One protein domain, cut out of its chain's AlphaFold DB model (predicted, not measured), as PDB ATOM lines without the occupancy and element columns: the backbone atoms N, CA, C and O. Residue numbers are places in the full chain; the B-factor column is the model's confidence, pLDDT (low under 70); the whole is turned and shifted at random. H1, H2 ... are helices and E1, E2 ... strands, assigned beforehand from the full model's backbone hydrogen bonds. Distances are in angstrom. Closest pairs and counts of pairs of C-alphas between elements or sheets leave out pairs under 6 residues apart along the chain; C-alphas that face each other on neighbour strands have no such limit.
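This is residues 17 to 109 of the 110 residues of the protein "Bifunctional nuclease family protein" of Pyrodictium sp (UniProt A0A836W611). A strongly twisted sheet of four strands has H3 packed over one face, and the long helix H4 leaves it as an arm whose residues 96 to 107 stick out. At the end of the sheet away from this arm, H2 lies beside the strands on the same face as H3, and the short H1 makes a corner with H2. The printed part has 93 residues with four named helices and four named strands, in the order H1, H2, E1, E2, E3, H3, E4, H4; the class is mixed, helices and strands. The sheet runs E3, E2, E1, E4 and is mixed. The whole is only just loose, close to extended, with a radius of gyration of the C-alphas of 18.4 A, and it is only just elongated, spanning 64 by 32 by 21 A.

H1, residues 17 to 22, and H2, residues 24 to 33, are close but not clearly touching and about perpendicular at 81 degrees; their closest C-alphas, Leu 20 and Val 27, are 6.9 A apart. E1, residues 34 to 43, E2, residues 48 to 57, and E3, residues 60 to 66, form a meander, each strand the antiparallel neighbour of the one before, in two hairpins. N 38 and O 52 of E1 and E2 are 2.9 A apart, and N 55 and O 62 of E2 and E3 are 2.8 A apart, both within hydrogen-bond range. H3, residues 68 to 77, is on the sheet over E2 and E1, with a height over the sheet of 8.6 A; H3 and the sheet form two layers, a helix on one face of a sheet. It runs along the strands, at 17 degrees to E1 on the local plane; its closest C-alphas to E2, Pro 68 and Ala 51, are 4.9 A apart. H2 is on the same face, over none of the strands, and is near H3. E4, residues 82 to 84, is parallel to E1, with N 39 and O 83 at 2.9 A. E3, H3 and E4 form a split strand-helix-strand unit, two strands running the same way with E2 and E1 between them, and its crossover is right-handed. H4, residues 86 to 107, only grazes the sheet with its residues 86 to 92; its closest C-alphas to E1, Leu 88 and Asp 40, are 5.9 A apart. H4 and H3 are apart. Every O i to N i+4 pair is within hydrogen-bond range in H1, H3 and H4; in H2 it is 5 of 6.

H1 begins at C-alpha 17, (-7.960, -2.445, 13.503). E1 measures 25.1 A from first to last C-alpha, E2 28.7 A and H4 32.1 A. H4 ends at C-alpha 107, (25.421, -12.515, -21.583).

The C-alphas farthest apart, Ser 25 and Gln 109, are 63.6 A apart. The printed part has no cut, and its links between named elements are tight. Residues 105 to 109 have pLDDT under 70.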
ATOM      1  N   PHE A  17      -7.002  -1.344  13.456       88.44
ATOM      2  CA  PHE A  17      -7.960  -2.445  13.503       88.44
ATOM      3  C   PHE A  17      -8.866  -2.372  14.729       88.44
ATOM      4  O   PHE A  17     -10.036  -2.722  14.609       88.44
ATOM      5  N   ASP A  18      -8.355  -1.874  15.855       90.19
ATOM      6  CA  ASP A  18      -9.141  -1.687  17.079       90.19
ATOM      7  C   ASP A  18     -10.211  -0.610  16.843       90.19
ATOM      8  O   ASP A  18     -11.400  -0.853  17.025       90.19
ATOM      9  N   VAL A  19      -9.822   0.513  16.226       89.62
ATOM     10  CA  VAL A  19     -10.763   1.574  15.819       89.62
ATOM     11  C   VAL A  19     -11.804   1.071  14.808       89.62
ATOM     12  O   VAL A  19     -12.982   1.417  14.890       89.62
ATOM     13  N   LEU A  20     -11.396   0.255  13.830       87.19
ATOM     14  CA  LEU A  20     -12.330  -0.330  12.860       87.19
ATOM     15  C   LEU A  20     -13.301  -1.326  13.513       87.19
ATOM     16  O   LEU A  20     -14.430  -1.451  13.037       87.19
ATOM     17  N   ALA A  21     -12.883  -2.018  14.576       87.62
ATOM     18  CA  ALA A  21     -13.746  -2.901  15.352       87.62
ATOM     19  C   ALA A  21     -14.784  -2.101  16.154       87.62
ATOM     20  O   ALA A  21     -15.969  -2.436  16.125       87.62
ATOM     21  N   ASP A  22     -14.377  -0.996  16.779       90.81
ATOM     22  CA  ASP A  22     -15.303  -0.102  17.482       90.81
ATOM     23  C   ASP A  22     -16.337   0.504  16.521       90.81
ATOM     24  O   ASP A  22     -17.530   0.578  16.822       90.81
ATOM     25  N   LEU A  23     -15.905   0.850  15.303       92.25
ATOM     26  CA  LEU A  23     -16.749   1.394  14.234       92.25
ATOM     27  C   LEU A  23     -17.382   0.320  13.330       92.25
ATOM     28  O   LEU A  23     -17.741   0.621  12.185       92.25
ATOM     29  N   HIS A  24     -17.551  -0.917  13.816       88.31
ATOM     30  CA  HIS A  24     -18.018  -2.051  13.005       88.31
ATOM     31  C   HIS A  24     -19.285  -1.749  12.193       88.31
ATOM     32  O   HIS A  24     -19.361  -2.129  11.031       88.31
ATOM     33  N   SER A  25     -20.259  -1.026  12.753       91.12
ATOM     34  CA  SER A  25     -21.528  -0.721  12.078       91.12
ATOM     35  C   SER A  25     -21.343   0.149  10.829       91.12
ATOM     36  O   SER A  25     -21.940  -0.115   9.785       91.12
ATOM     37  N   PHE A  26     -20.471   1.156  10.902       90.75
ATOM     38  CA  PHE A  26     -20.118   1.997   9.758       90.75
ATOM     39  C   PHE A  26     -19.321   1.210   8.710       90.75
ATOM     40  O   PHE A  26     -19.557   1.331   7.506       90.75
ATOM     41  N   VAL A  27     -18.394   0.373   9.176       91.25
ATOM     42  CA  VAL A  27     -17.561  -0.489   8.330       91.25
ATOM     43  C   VAL A  27     -18.427  -1.510   7.581       91.25
ATOM     44  O   VAL A  27     -18.270  -1.673   6.372       91.25
ATOM     45  N   GLU A  28     -19.393  -2.142   8.243       91.38
ATOM     46  CA  GLU A  28     -20.351  -3.054   7.612       91.38
ATOM     47  C   GLU A  28     -21.195  -2.360   6.542       91.38
ATOM     48  O   GLU A  28     -21.391  -2.921   5.461       91.38
ATOM     49  N   GLU A  29     -21.666  -1.139   6.805       92.81
ATOM     50  CA  GLU A  29     -22.435  -0.363   5.828       92.81
ATOM     51  C   GLU A  29     -21.611  -0.070   4.568       92.81
ATOM     52  O   GLU A  29     -22.076  -0.298   3.449       92.81
ATOM     53  N   LEU A  30     -20.343   0.324   4.728       90.75
ATOM     54  CA  LEU A  30     -19.418   0.484   3.604       90.75
ATOM     55  C   LEU A  30     -19.282  -0.815   2.789       90.75
ATOM     56  O   LEU A  30     -19.307  -0.791   1.554       90.75
ATOM     57  N   GLY A  31     -19.176  -1.956   3.473       94.25
ATOM     58  CA  GLY A  31     -19.079  -3.274   2.850       94.25
ATOM     59  C   GLY A  31     -20.312  -3.680   2.037       94.25
ATOM     60  O   GLY A  31     -20.176  -4.412   1.052       94.25
ATOM     61  N   LYS A  32     -21.513  -3.202   2.388       95.38
ATOM     62  CA  LYS A  32     -22.740  -3.459   1.607       95.38
ATOM     63  C   LYS A  32     -22.683  -2.801   0.235       95.38
ATOM     64  O   LYS A  32     -23.112  -3.410  -0.741       95.38
ATOM     65  N   HIS A  33     -22.112  -1.602   0.163       96.12
ATOM     66  CA  HIS A  33     -22.003  -0.843  -1.077       96.12
ATOM     67  C   HIS A  33     -20.846  -1.292  -1.968       96.12
ATOM     68  O   HIS A  33     -20.917  -1.094  -3.176       96.12
ATOM     69  N   LEU A  34     -19.786  -1.885  -1.412       97.12
ATOM     70  CA  LEU A  34     -18.666  -2.384  -2.211       97.12
ATOM     71  C   LEU A  34     -19.095  -3.619  -3.014       97.12
ATOM     72  O   LEU A  34     -19.518  -4.625  -2.442       97.12
ATOM     73  N   GLU A  35     -18.953  -3.573  -4.335       97.50
ATOM     74  CA  GLU A  35     -19.297  -4.700  -5.207       97.50
ATOM     75  C   GLU A  35     -18.089  -5.595  -5.472       97.50
ATOM     76  O   GLU A  35     -18.141  -6.797  -5.220       97.50
ATOM     77  N   HIS A  36     -17.004  -5.010  -5.979       98.12
ATOM     78  CA  HIS A  36     -15.807  -5.734  -6.391       98.12
ATOM     79  C   HIS A  36     -14.605  -4.798  -6.557       98.12
ATOM     80  O   HIS A  36     -14.735  -3.569  -6.576       98.12
ATOM     81  N   VAL A  37     -13.430  -5.403  -6.708       98.50
ATOM     82  CA  VAL A  37     -12.166  -4.721  -7.007       98.50
ATOM     83  C   VAL A  37     -11.595  -5.250  -8.315       98.50
ATOM     84  O   VAL A  37     -11.634  -6.454  -8.553       98.50
ATOM     85  N   VAL A  38     -11.038  -4.368  -9.144       98.38
ATOM     86  CA  VAL A  38     -10.307  -4.735 -10.364       98.38
ATOM     87  C   VAL A  38      -8.923  -4.102 -10.339       98.38
ATOM     88  O   VAL A  38      -8.813  -2.895 -10.157       98.38
ATOM     89  N   ILE A  39      -7.871  -4.891 -10.534       98.00
ATOM     90  CA  ILE A  39      -6.518  -4.392 -10.811       98.00
ATOM     91  C   ILE A  39      -6.351  -4.394 -12.331       98.00
ATOM     92  O   ILE A  39      -6.396  -5.460 -12.946       98.00
ATOM     93  N   ASP A  40      -6.248  -3.223 -12.956       95.31
ATOM     94  CA  ASP A  40      -6.395  -3.112 -14.414       95.31
ATOM     95  C   ASP A  40      -5.359  -2.254 -15.136       95.31
ATOM     96  O   ASP A  40      -5.345  -2.225 -16.371       95.31
ATOM     97  N   GLU A  41      -4.486  -1.589 -14.390       92.62
ATOM     98  CA  GLU A  41      -3.500  -0.666 -14.933       92.62
ATOM     99  C   GLU A  41      -2.154  -0.829 -14.220       92.62
ATOM    100  O   GLU A  41      -2.104  -1.028 -13.004       92.62
ATOM    101  N   ILE A  42      -1.080  -0.676 -14.989       91.50
ATOM    102  CA  ILE A  42       0.289  -0.461 -14.523       91.50
ATOM    103  C   ILE A  42       0.842   0.752 -15.274       91.50
ATOM    104  O   ILE A  42       0.643   0.893 -16.481       91.50
ATOM    105  N   ASP A  43       1.489   1.660 -14.555       89.56
ATOM    106  CA  ASP A  43       2.280   2.733 -15.149       89.56
ATOM    107  C   ASP A  43       3.709   2.229 -15.351       89.56
ATOM    108  O   ASP A  43       4.452   2.116 -14.384       89.56
ATOM    109  N   TYR A  44       4.115   1.943 -16.589       83.94
ATOM    110  CA  TYR A  44       5.465   1.451 -16.906       83.94
ATOM    111  C   TYR A  44       6.579   2.489 -16.701       83.94
ATOM    112  O   TYR A  44       7.754   2.144 -16.757       83.94
ATOM    113  N   THR A  45       6.239   3.755 -16.440       88.56
ATOM    114  CA  THR A  45       7.225   4.782 -16.068       88.56
ATOM    115  C   THR A  45       7.618   4.649 -14.602       88.56
ATOM    116  O   THR A  45       8.775   4.841 -14.239       88.56
ATOM    117  N   THR A  46       6.639   4.358 -13.741       91.56
ATOM    118  CA  THR A  46       6.811   4.306 -12.280       91.56
ATOM    119  C   THR A  46       6.733   2.889 -11.712       91.56
ATOM    120  O   THR A  46       6.992   2.690 -10.527       91.56
ATOM    121  N   PHE A  47       6.381   1.913 -12.548       87.69
ATOM    122  CA  PHE A  47       6.050   0.526 -12.212       87.69
ATOM    123  C   PHE A  47       4.944   0.391 -11.155       87.69
ATOM    124  O   PHE A  47       4.880  -0.587 -10.405       87.69
ATOM    125  N   LEU A  48       4.047   1.379 -11.080       93.44
ATOM    126  CA  LEU A  48       2.966   1.398 -10.101       93.44
ATOM    127  C   LEU A  48       1.673   0.850 -10.694       93.44
ATOM    128  O   LEU A  48       1.127   1.372 -11.666       93.44
ATOM    129  N   TYR A  49       1.135  -0.172 -10.037       95.56
ATOM    130  CA  TYR A  49      -0.191  -0.695 -10.333       95.56
ATOM    131  C   TYR A  49      -1.287   0.215  -9.776       95.56
ATOM    132  O   TYR A  49      -1.159   0.791  -8.692       95.56
ATOM    133  N   THR A  50      -2.416   0.276 -10.476       97.19
ATOM    134  CA  THR A  50      -3.647   0.910  -9.994       97.19
ATOM    135  C   THR A  50      -4.781  -0.107  -9.945       97.19
ATOM    136  O   THR A  50      -4.946  -0.933 -10.842       97.19
ATOM    137  N   ALA A  51      -5.582  -0.025  -8.885       98.38
ATOM    138  CA  ALA A  51      -6.833  -0.752  -8.760       98.38
ATOM    139  C   ALA A  51      -8.031   0.200  -8.834       98.38
ATOM    140  O   ALA A  51      -7.946   1.384  -8.502       98.38
ATOM    141  N   LYS A  52      -9.180  -0.338  -9.223       98.31
ATOM    142  CA  LYS A  52     -10.482   0.318  -9.211       98.31
ATOM    143  C   LYS A  52     -11.402  -0.437  -8.266       98.31
ATOM    144  O   LYS A  52     -11.529  -1.655  -8.354       98.31
ATOM    145  N   VAL A  53     -12.049   0.291  -7.365       98.19
ATOM    146  CA  VAL A  53     -13.070  -0.244  -6.460       98.19
ATOM    147  C   VAL A  53     -14.432   0.240  -6.936       98.19
ATOM    148  O   VAL A  53     -14.627   1.449  -7.090       98.19
ATOM    149  N   SER A  54     -15.346  -0.698  -7.187       98.06
ATOM    150  CA  SER A  54     -16.725  -0.404  -7.587       98.06
ATOM    151  C   SER A  54     -17.636  -0.368  -6.367       98.06
ATOM    152  O   SER A  54     -17.655  -1.308  -5.567       98.06
ATOM    153  N   PHE A  55     -18.410   0.707  -6.254       97.50
ATOM    154  CA  PHE A  55     -19.445   0.890  -5.250       97.50
ATOM    155  C   PHE A  55     -20.807   1.088  -5.908       97.50
ATOM    156  O   PHE A  55     -20.926   1.816  -6.894       97.50
ATOM    157  N   ASN A  56     -21.840   0.508  -5.306       96.38
ATOM    158  CA  ASN A  56     -23.234   0.699  -5.674       96.38
ATOM    159  C   ASN A  56     -23.990   1.357  -4.520       96.38
ATOM    160  O   ASN A  56     -24.294   0.745  -3.493       96.38
ATOM    161  N   LEU A  57     -24.267   2.644  -4.698       93.00
ATOM    162  CA  LEU A  57     -24.978   3.488  -3.748       93.00
ATOM    163  C   LEU A  57     -26.446   3.561  -4.168       93.00
ATOM    164  O   LEU A  57     -26.905   4.567  -4.704       93.00
ATOM    165  N   ASN A  58     -27.168   2.458  -3.973       90.25
ATOM    166  CA  ASN A  58     -28.603   2.345  -4.244       90.25
ATOM    167  C   ASN A  58     -28.968   2.698  -5.699       90.25
ATOM    168  O   ASN A  58     -29.895   3.466  -5.956       90.25
ATOM    169  N   GLY A  59     -28.223   2.142  -6.658       90.38
ATOM    170  CA  GLY A  59     -28.411   2.364  -8.095       90.38
ATOM    171  C   GLY A  59     -27.469   3.405  -8.702       90.38
ATOM    172  O   GLY A  59     -27.373   3.489  -9.926       90.38
ATOM    173  N   LEU A  60     -26.731   4.158  -7.880       94.69
ATOM    174  CA  LEU A  60     -25.632   5.001  -8.342       94.69
ATOM    175  C   LEU A  60     -24.312   4.222  -8.296       94.69
ATOM    176  O   LEU A  60     -23.790   3.933  -7.218       94.69
ATOM    177  N   TYR A  61     -23.750   3.934  -9.470       95.25
ATOM    178  CA  TYR A  61     -22.444   3.288  -9.593       95.25
ATOM    179  C   TYR A  61     -21.314   4.311  -9.482       95.25
ATOM    180  O   TYR A  61     -21.262   5.294 -10.223       95.25
ATOM    181  N   MET A  62     -20.387   4.063  -8.563       96.75
ATOM    182  CA  MET A  62     -19.225   4.902  -8.312       96.75
ATOM    183  C   MET A  62     -17.959   4.058  -8.379       96.75
ATOM    184  O   MET A  62     -17.834   3.057  -7.684       96.75
ATOM    185  N   ILE A  63     -16.988   4.504  -9.173       97.31
ATOM    186  CA  ILE A  63     -15.688   3.844  -9.294       97.31
ATOM    187  C   ILE A  63     -14.619   4.743  -8.684       97.31
ATOM    188  O   ILE A  63     -14.535   5.933  -8.997       97.31
ATOM    189  N   ARG A  64     -13.785   4.174  -7.811       96.88
ATOM    190  CA  ARG A  64     -12.658   4.874  -7.182       96.88
ATOM    191  C   ARG A  64     -11.340   4.220  -7.571       96.88
ATOM    192  O   ARG A  64     -11.166   3.025  -7.362       96.88
ATOM    193  N   ARG A  65     -10.412   5.017  -8.113       97.38
ATOM    194  CA  ARG A  65      -9.012   4.611  -8.311       97.38
ATOM    195  C   ARG A  65      -8.326   4.542  -6.949       97.38
ATOM    196  O   ARG A  65      -8.461   5.470  -6.154       97.38
ATOM    197  N   MET A  66      -7.615   3.457  -6.682       97.12
ATOM    198  CA  MET A  66      -6.956   3.190  -5.409       97.12
ATOM    199  C   MET A  66      -5.623   2.475  -5.614       97.12
ATOM    200  O   MET A  66      -5.420   1.760  -6.596       97.12
ATOM    201  N   VAL A  67      -4.734   2.628  -4.630       97.25
ATOM    202  CA  VAL A  67      -3.543   1.781  -4.504       97.25
ATOM    203  C   VAL A  67      -3.999   0.325  -4.303       97.25
ATOM    204  O   VAL A  67      -4.861   0.090  -3.445       97.25
ATOM    205  N   PRO A  68      -3.438  -0.655  -5.036       97.56
ATOM    206  CA  PRO A  68      -3.903  -2.041  -4.991       97.56
ATOM    207  C   PRO A  68      -3.916  -2.665  -3.596       97.56
ATOM    208  O   PRO A  68      -4.875  -3.353  -3.260       97.56
ATOM    209  N   SER A  69      -2.924  -2.383  -2.747       97.50
ATOM    210  CA  SER A  69      -2.876  -2.902  -1.371       97.50
ATOM    211  C   SER A  69      -4.115  -2.515  -0.552       97.50
ATOM    212  O   SER A  69      -4.696  -3.360   0.130       97.50
ATOM    213  N   HIS A  70      -4.578  -1.269  -0.670       96.12
ATOM    214  CA  HIS A  70      -5.782  -0.788   0.009       96.12
ATOM    215  C   HIS A  70      -7.059  -1.389  -0.585       96.12
ATOM    216  O   HIS A  70      -7.966  -1.768   0.152       96.12
ATOM    217  N   ALA A  71      -7.131  -1.506  -1.912       97.62
ATOM    218  CA  ALA A  71      -8.282  -2.107  -2.576       97.62
ATOM    219  C   ALA A  71      -8.432  -3.594  -2.201       97.62
ATOM    220  O   ALA A  71      -9.519  -4.035  -1.828       97.62
ATOM    221  N   ILE A  72      -7.325  -4.347  -2.209       98.00
ATOM    222  CA  ILE A  72      -7.276  -5.747  -1.768       98.00
ATOM    223  C   ILE A  72      -7.673  -5.856  -0.296       98.00
ATOM    224  O   ILE A  72      -8.463  -6.732   0.048       98.00
ATOM    225  N   PHE A  73      -7.179  -4.965   0.569       95.50
ATOM    226  CA  PHE A  73      -7.570  -4.944   1.978       95.50
ATOM    227  C   PHE A  73      -9.089  -4.811   2.145       95.50
ATOM    228  O   PHE A  73      -9.692  -5.643   2.821       95.50
ATOM    229  N   LEU A  74      -9.726  -3.843   1.475       95.06
ATOM    230  CA  LEU A  74     -11.182  -3.661   1.535       95.06
ATOM    231  C   LEU A  74     -11.937  -4.884   1.004       95.06
ATOM    232  O   LEU A  74     -12.882  -5.358   1.635       95.06
ATOM    233  N   ALA A  75     -11.506  -5.436  -0.130       97.06
ATOM    234  CA  ALA A  75     -12.129  -6.628  -0.692       97.06
ATOM    235  C   ALA A  75     -12.022  -7.834   0.252       97.06
ATOM    236  O   ALA A  75     -12.985  -8.578   0.421       97.06
ATOM    237  N   ARG A  76     -10.876  -8.009   0.918       96.31
ATOM    238  CA  ARG A  76     -10.658  -9.071   1.907       96.31
ATOM    239  C   ARG A  76     -11.500  -8.861   3.160       96.31
ATOM    240  O   ARG A  76     -12.113  -9.822   3.621       96.31
ATOM    241  N   LEU A  77     -11.565  -7.629   3.662       93.50
ATOM    242  CA  LEU A  77     -12.354  -7.258   4.835       93.50
ATOM    243  C   LEU A  77     -13.843  -7.575   4.628       93.50
ATOM    244  O   LEU A  77     -14.477  -8.163   5.499       93.50
ATOM    245  N   PHE A  78     -14.376  -7.278   3.439       95.50
ATOM    246  CA  PHE A  78     -15.798  -7.447   3.115       95.50
ATOM    247  C   PHE A  78     -16.130  -8.695   2.293       95.50
ATOM    248  O   PHE A  78     -17.268  -8.852   1.846       95.50
ATOM    249  N   LYS A  79     -15.152  -9.585   2.080       96.50
ATOM    250  CA  LYS A  79     -15.283 -10.814   1.276       96.50
ATOM    251  C   LYS A  79     -15.849 -10.557  -0.128       96.50
ATOM    252  O   LYS A  79     -16.696 -11.302  -0.618       96.50
ATOM    253  N   LYS A  80     -15.382  -9.490  -0.771       97.75
ATOM    254  CA  LYS A  80     -15.775  -9.099  -2.127       97.75
ATOM    255  C   LYS A  80     -14.788  -9.658  -3.150       97.75
ATOM    256  O   LYS A  80     -13.611  -9.833  -2.826       97.75
ATOM    257  N   PRO A  81     -15.249  -9.976  -4.367       98.19
ATOM    258  CA  PRO A  81     -14.384 -10.531  -5.393       98.19
ATOM    259  C   PRO A  81     -13.327  -9.518  -5.846       98.19
ATOM    260  O   PRO A  81     -13.573  -8.310  -5.921       98.19
ATOM    261  N   ILE A  82     -12.148 -10.049  -6.157       98.56
ATOM    262  CA  ILE A  82     -11.009  -9.318  -6.709       98.56
ATOM    263  C   ILE A  82     -10.742  -9.900  -8.090       98.56
ATOM    264  O   ILE A  82     -10.614 -11.116  -8.238       98.56
ATOM    265  N   TYR A  83     -10.647  -9.031  -9.084       98.31
ATOM    266  CA  TYR A  83     -10.344  -9.381 -10.460       98.31
ATOM    267  C   TYR A  83      -9.049  -8.710 -10.897       98.31
ATOM    268  O   TYR A  83      -8.670  -7.652 -10.389       98.31
ATOM    269  N   VAL A  84      -8.397  -9.311 -11.882       97.50
ATOM    270  CA  VAL A  84      -7.255  -8.724 -12.578       97.50
ATOM    271  C   VAL A  84      -7.599  -8.684 -14.058       97.50
ATOM    272  O   VAL A  84      -8.169  -9.636 -14.596       97.50
ATOM    273  N   SER A  85      -7.314  -7.561 -14.709       96.25
ATOM    274  CA  SER A  85      -7.521  -7.422 -16.148       96.25
ATOM    275  C   SER A  85      -6.636  -8.409 -16.903       96.25
ATOM    276  O   SER A  85      -5.426  -8.425 -16.702       96.25
ATOM    277  N   LYS A  86      -7.219  -9.178 -17.829       94.62
ATOM    278  CA  LYS A  86      -6.444 -10.082 -18.689       94.62
ATOM    279  C   LYS A  86      -5.361  -9.327 -19.468       94.62
ATOM    280  O   LYS A  86      -4.223  -9.760 -19.481       94.62
ATOM    281  N   ARG A  87      -5.701  -8.159 -20.026       93.44
ATOM    282  CA  ARG A  87      -4.747  -7.296 -20.741       93.44
ATOM    283  C   ARG A  87      -3.523  -6.974 -19.881       93.44
ATOM    284  O   ARG A  87      -2.414  -6.998 -20.380       93.44
ATOM    285  N   LEU A  88      -3.739  -6.678 -18.598       93.06
ATOM    286  CA  LEU A  88      -2.653  -6.359 -17.674       93.06
ATOM    287  C   LEU A  88      -1.727  -7.564 -17.457       93.06
ATOM    288  O   LEU A  88      -0.517  -7.390 -17.406       93.06
ATOM    289  N   VAL A  89      -2.297  -8.766 -17.345       92.19
ATOM    290  CA  VAL A  89      -1.523 -10.012 -17.236       92.19
ATOM    291  C   VAL A  89      -0.726 -10.255 -18.515       92.19
ATOM    292  O   VAL A  89       0.482 -10.441 -18.444       92.19
ATOM    293  N   ASP A  90      -1.384 -10.178 -19.673       92.88
ATOM    294  CA  ASP A  90      -0.757 -10.419 -20.976       92.88
ATOM    295  C   ASP A  90       0.421  -9.445 -21.218       92.88
ATOM    296  O   ASP A  90       1.496  -9.860 -21.646       92.88
ATOM    297  N   GLU A  91       0.252  -8.154 -20.899       89.19
ATOM    298  CA  GLU A  91       1.315  -7.147 -21.043       89.19
ATOM    299  C   GLU A  91       2.485  -7.372 -20.073       89.19
ATOM    300  O   GLU A  91       3.641  -7.161 -20.447       89.19
ATOM    301  N   GLN A  92       2.205  -7.813 -18.842       86.69
ATOM    302  CA  GLN A  92       3.248  -8.136 -17.870       86.69
ATOM    303  C   GLN A  92       4.073  -9.345 -18.330       86.69
ATOM    304  O   GLN A  92       5.300  -9.284 -18.313       86.69
ATOM    305  N   GLU A  93       3.420 -10.411 -18.798       89.31
ATOM    306  CA  GLU A  93       4.104 -11.601 -19.320       89.31
ATOM    307  C   GLU A  93       4.962 -11.278 -20.556       89.31
ATOM    308  O   GLU A  93       6.046 -11.834 -20.733       89.31
ATOM    309  N   GLU A  94       4.500 -10.377 -21.427       89.25
ATOM    310  CA  GLU A  94       5.274  -9.916 -22.585       89.25
ATOM    311  C   GLU A  94       6.486  -9.070 -22.179       89.25
ATOM    312  O   GLU A  94       7.548  -9.173 -22.795       89.25
ATOM    313  N   TYR A  95       6.342  -8.220 -21.161       84.75
ATOM    314  CA  TYR A  95       7.457  -7.448 -20.621       84.75
ATOM    315  C   TYR A  95       8.525  -8.368 -20.017       84.75
ATOM    316  O   TYR A  95       9.684  -8.279 -20.406       84.75
ATOM    317  N   GLU A  96       8.124  -9.307 -19.156       84.38
ATOM    318  CA  GLU A  96       9.036 -10.275 -18.535       84.38
ATOM    319  C   GLU A  96       9.775 -11.121 -19.579       84.38
ATOM    320  O   GLU A  96      10.971 -11.364 -19.431       84.38
ATOM    321  N   ARG A  97       9.095 -11.544 -20.653       89.25
ATOM    322  CA  ARG A  97       9.730 -12.311 -21.734       89.25
ATOM    323  C   ARG A  97      10.814 -11.507 -22.452       89.25
ATOM    324  O   ARG A  97      11.909 -12.018 -22.635       89.25
ATOM    325  N   ARG A  98      10.524 -10.253 -22.816       86.56
ATOM    326  CA  ARG A  98      11.495  -9.380 -23.496       86.56
ATOM    327  C   ARG A  98      12.697  -9.058 -22.616       86.56
ATOM    328  O   ARG A  98      13.811  -9.074 -23.112       86.56
ATOM    329  N   SER A  99      12.485  -8.818 -21.323       82.19
ATOM    330  CA  SER A  99      13.593  -8.569 -20.395       82.19
ATOM    331  C   SER A  99      14.539  -9.769 -20.278       82.19
ATOM    332  O   SER A  99      15.745  -9.572 -20.283       82.19
ATOM    333  N   HIS A 100      14.020 -11.002 -20.250       79.25
ATOM    334  CA  HIS A 100      14.879 -12.196 -20.251       79.25
ATOM    335  C   HIS A 100      15.623 -12.386 -21.582       79.25
ATOM    336  O   HIS A 100      16.787 -12.766 -21.571       79.25
ATOM    337  N   GLU A 101      14.976 -12.117 -22.722       79.81
ATOM    338  CA  GLU A 101      15.628 -12.183 -24.041       79.81
ATOM    339  C   GLU A 101      16.776 -11.157 -24.155       79.81
ATOM    340  O   GLU A 101      17.845 -11.488 -24.660       79.81
ATOM    341  N   GLU A 102      16.589  -9.940 -23.633       75.38
ATOM    342  CA  GLU A 102      17.626  -8.895 -23.590       75.38
ATOM    343  C   GLU A 102      18.807  -9.275 -22.670       75.38
ATOM    344  O   GLU A 102      19.961  -9.081 -23.051       75.38
ATOM    345  N   GLU A 103      18.542  -9.862 -21.496       73.25
ATOM    346  CA  GLU A 103      19.582 -10.354 -20.573       73.25
ATOM    347  C   GLU A 103      20.408 -11.501 -21.188       73.25
ATOM    348  O   GLU A 103      21.638 -11.499 -21.110       73.25
ATOM    349  N   GLU A 104      19.756 -12.458 -21.858       73.12
ATOM    350  CA  GLU A 104      20.441 -13.562 -22.544       73.12
ATOM    351  C   GLU A 104      21.316 -13.067 -23.713       73.12
ATOM    352  O   GLU A 104      22.403 -13.603 -23.945       73.12
ATOM    353  N   GLU A 105      20.883 -12.036 -24.445       67.94
ATOM    354  CA  GLU A 105      21.673 -11.418 -25.519       67.94
ATOM    355  C   GLU A 105      22.869 -10.595 -25.007       67.94
ATOM    356  O   GLU A 105      23.894 -10.528 -25.697       67.94
ATOM    357  N   GLU A 106      22.781  -9.977 -23.824       68.38
ATOM    358  CA  GLU A 106      23.925  -9.317 -23.172       68.38
ATOM    359  C   GLU A 106      24.964 -10.336 -22.679       68.38
ATOM    360  O   GLU A 106      26.157 -10.152 -22.922       68.38
ATOM    361  N   ASP A 107      24.531 -11.450 -22.079       69.12
ATOM    362  CA  ASP A 107      25.421 -12.515 -21.583       69.12
ATOM    363  C   ASP A 107      26.147 -13.285 -22.709       69.12
ATOM    364  O   ASP A 107      27.175 -13.934 -22.483       69.12
ATOM    365  N   LEU A 108      25.627 -13.222 -23.940       68.62
ATOM    366  CA  LEU A 108      26.213 -13.845 -25.133       68.62
ATOM    367  C   LEU A 108      27.204 -12.936 -25.886       68.62
ATOM    368  O   LEU A 108      27.827 -13.392 -26.855       68.62
ATOM    369  N   GLN A 109      27.385 -11.679 -25.466       54.22
ATOM    370  CA  GLN A 109      28.391 -10.773 -26.030       54.22
ATOM    371  C   GLN A 109      29.734 -10.906 -25.268       54.22
ATOM    372  O   GLN A 109      29.747 -10.790 -24.046       54.22
TER     373      GLN A 109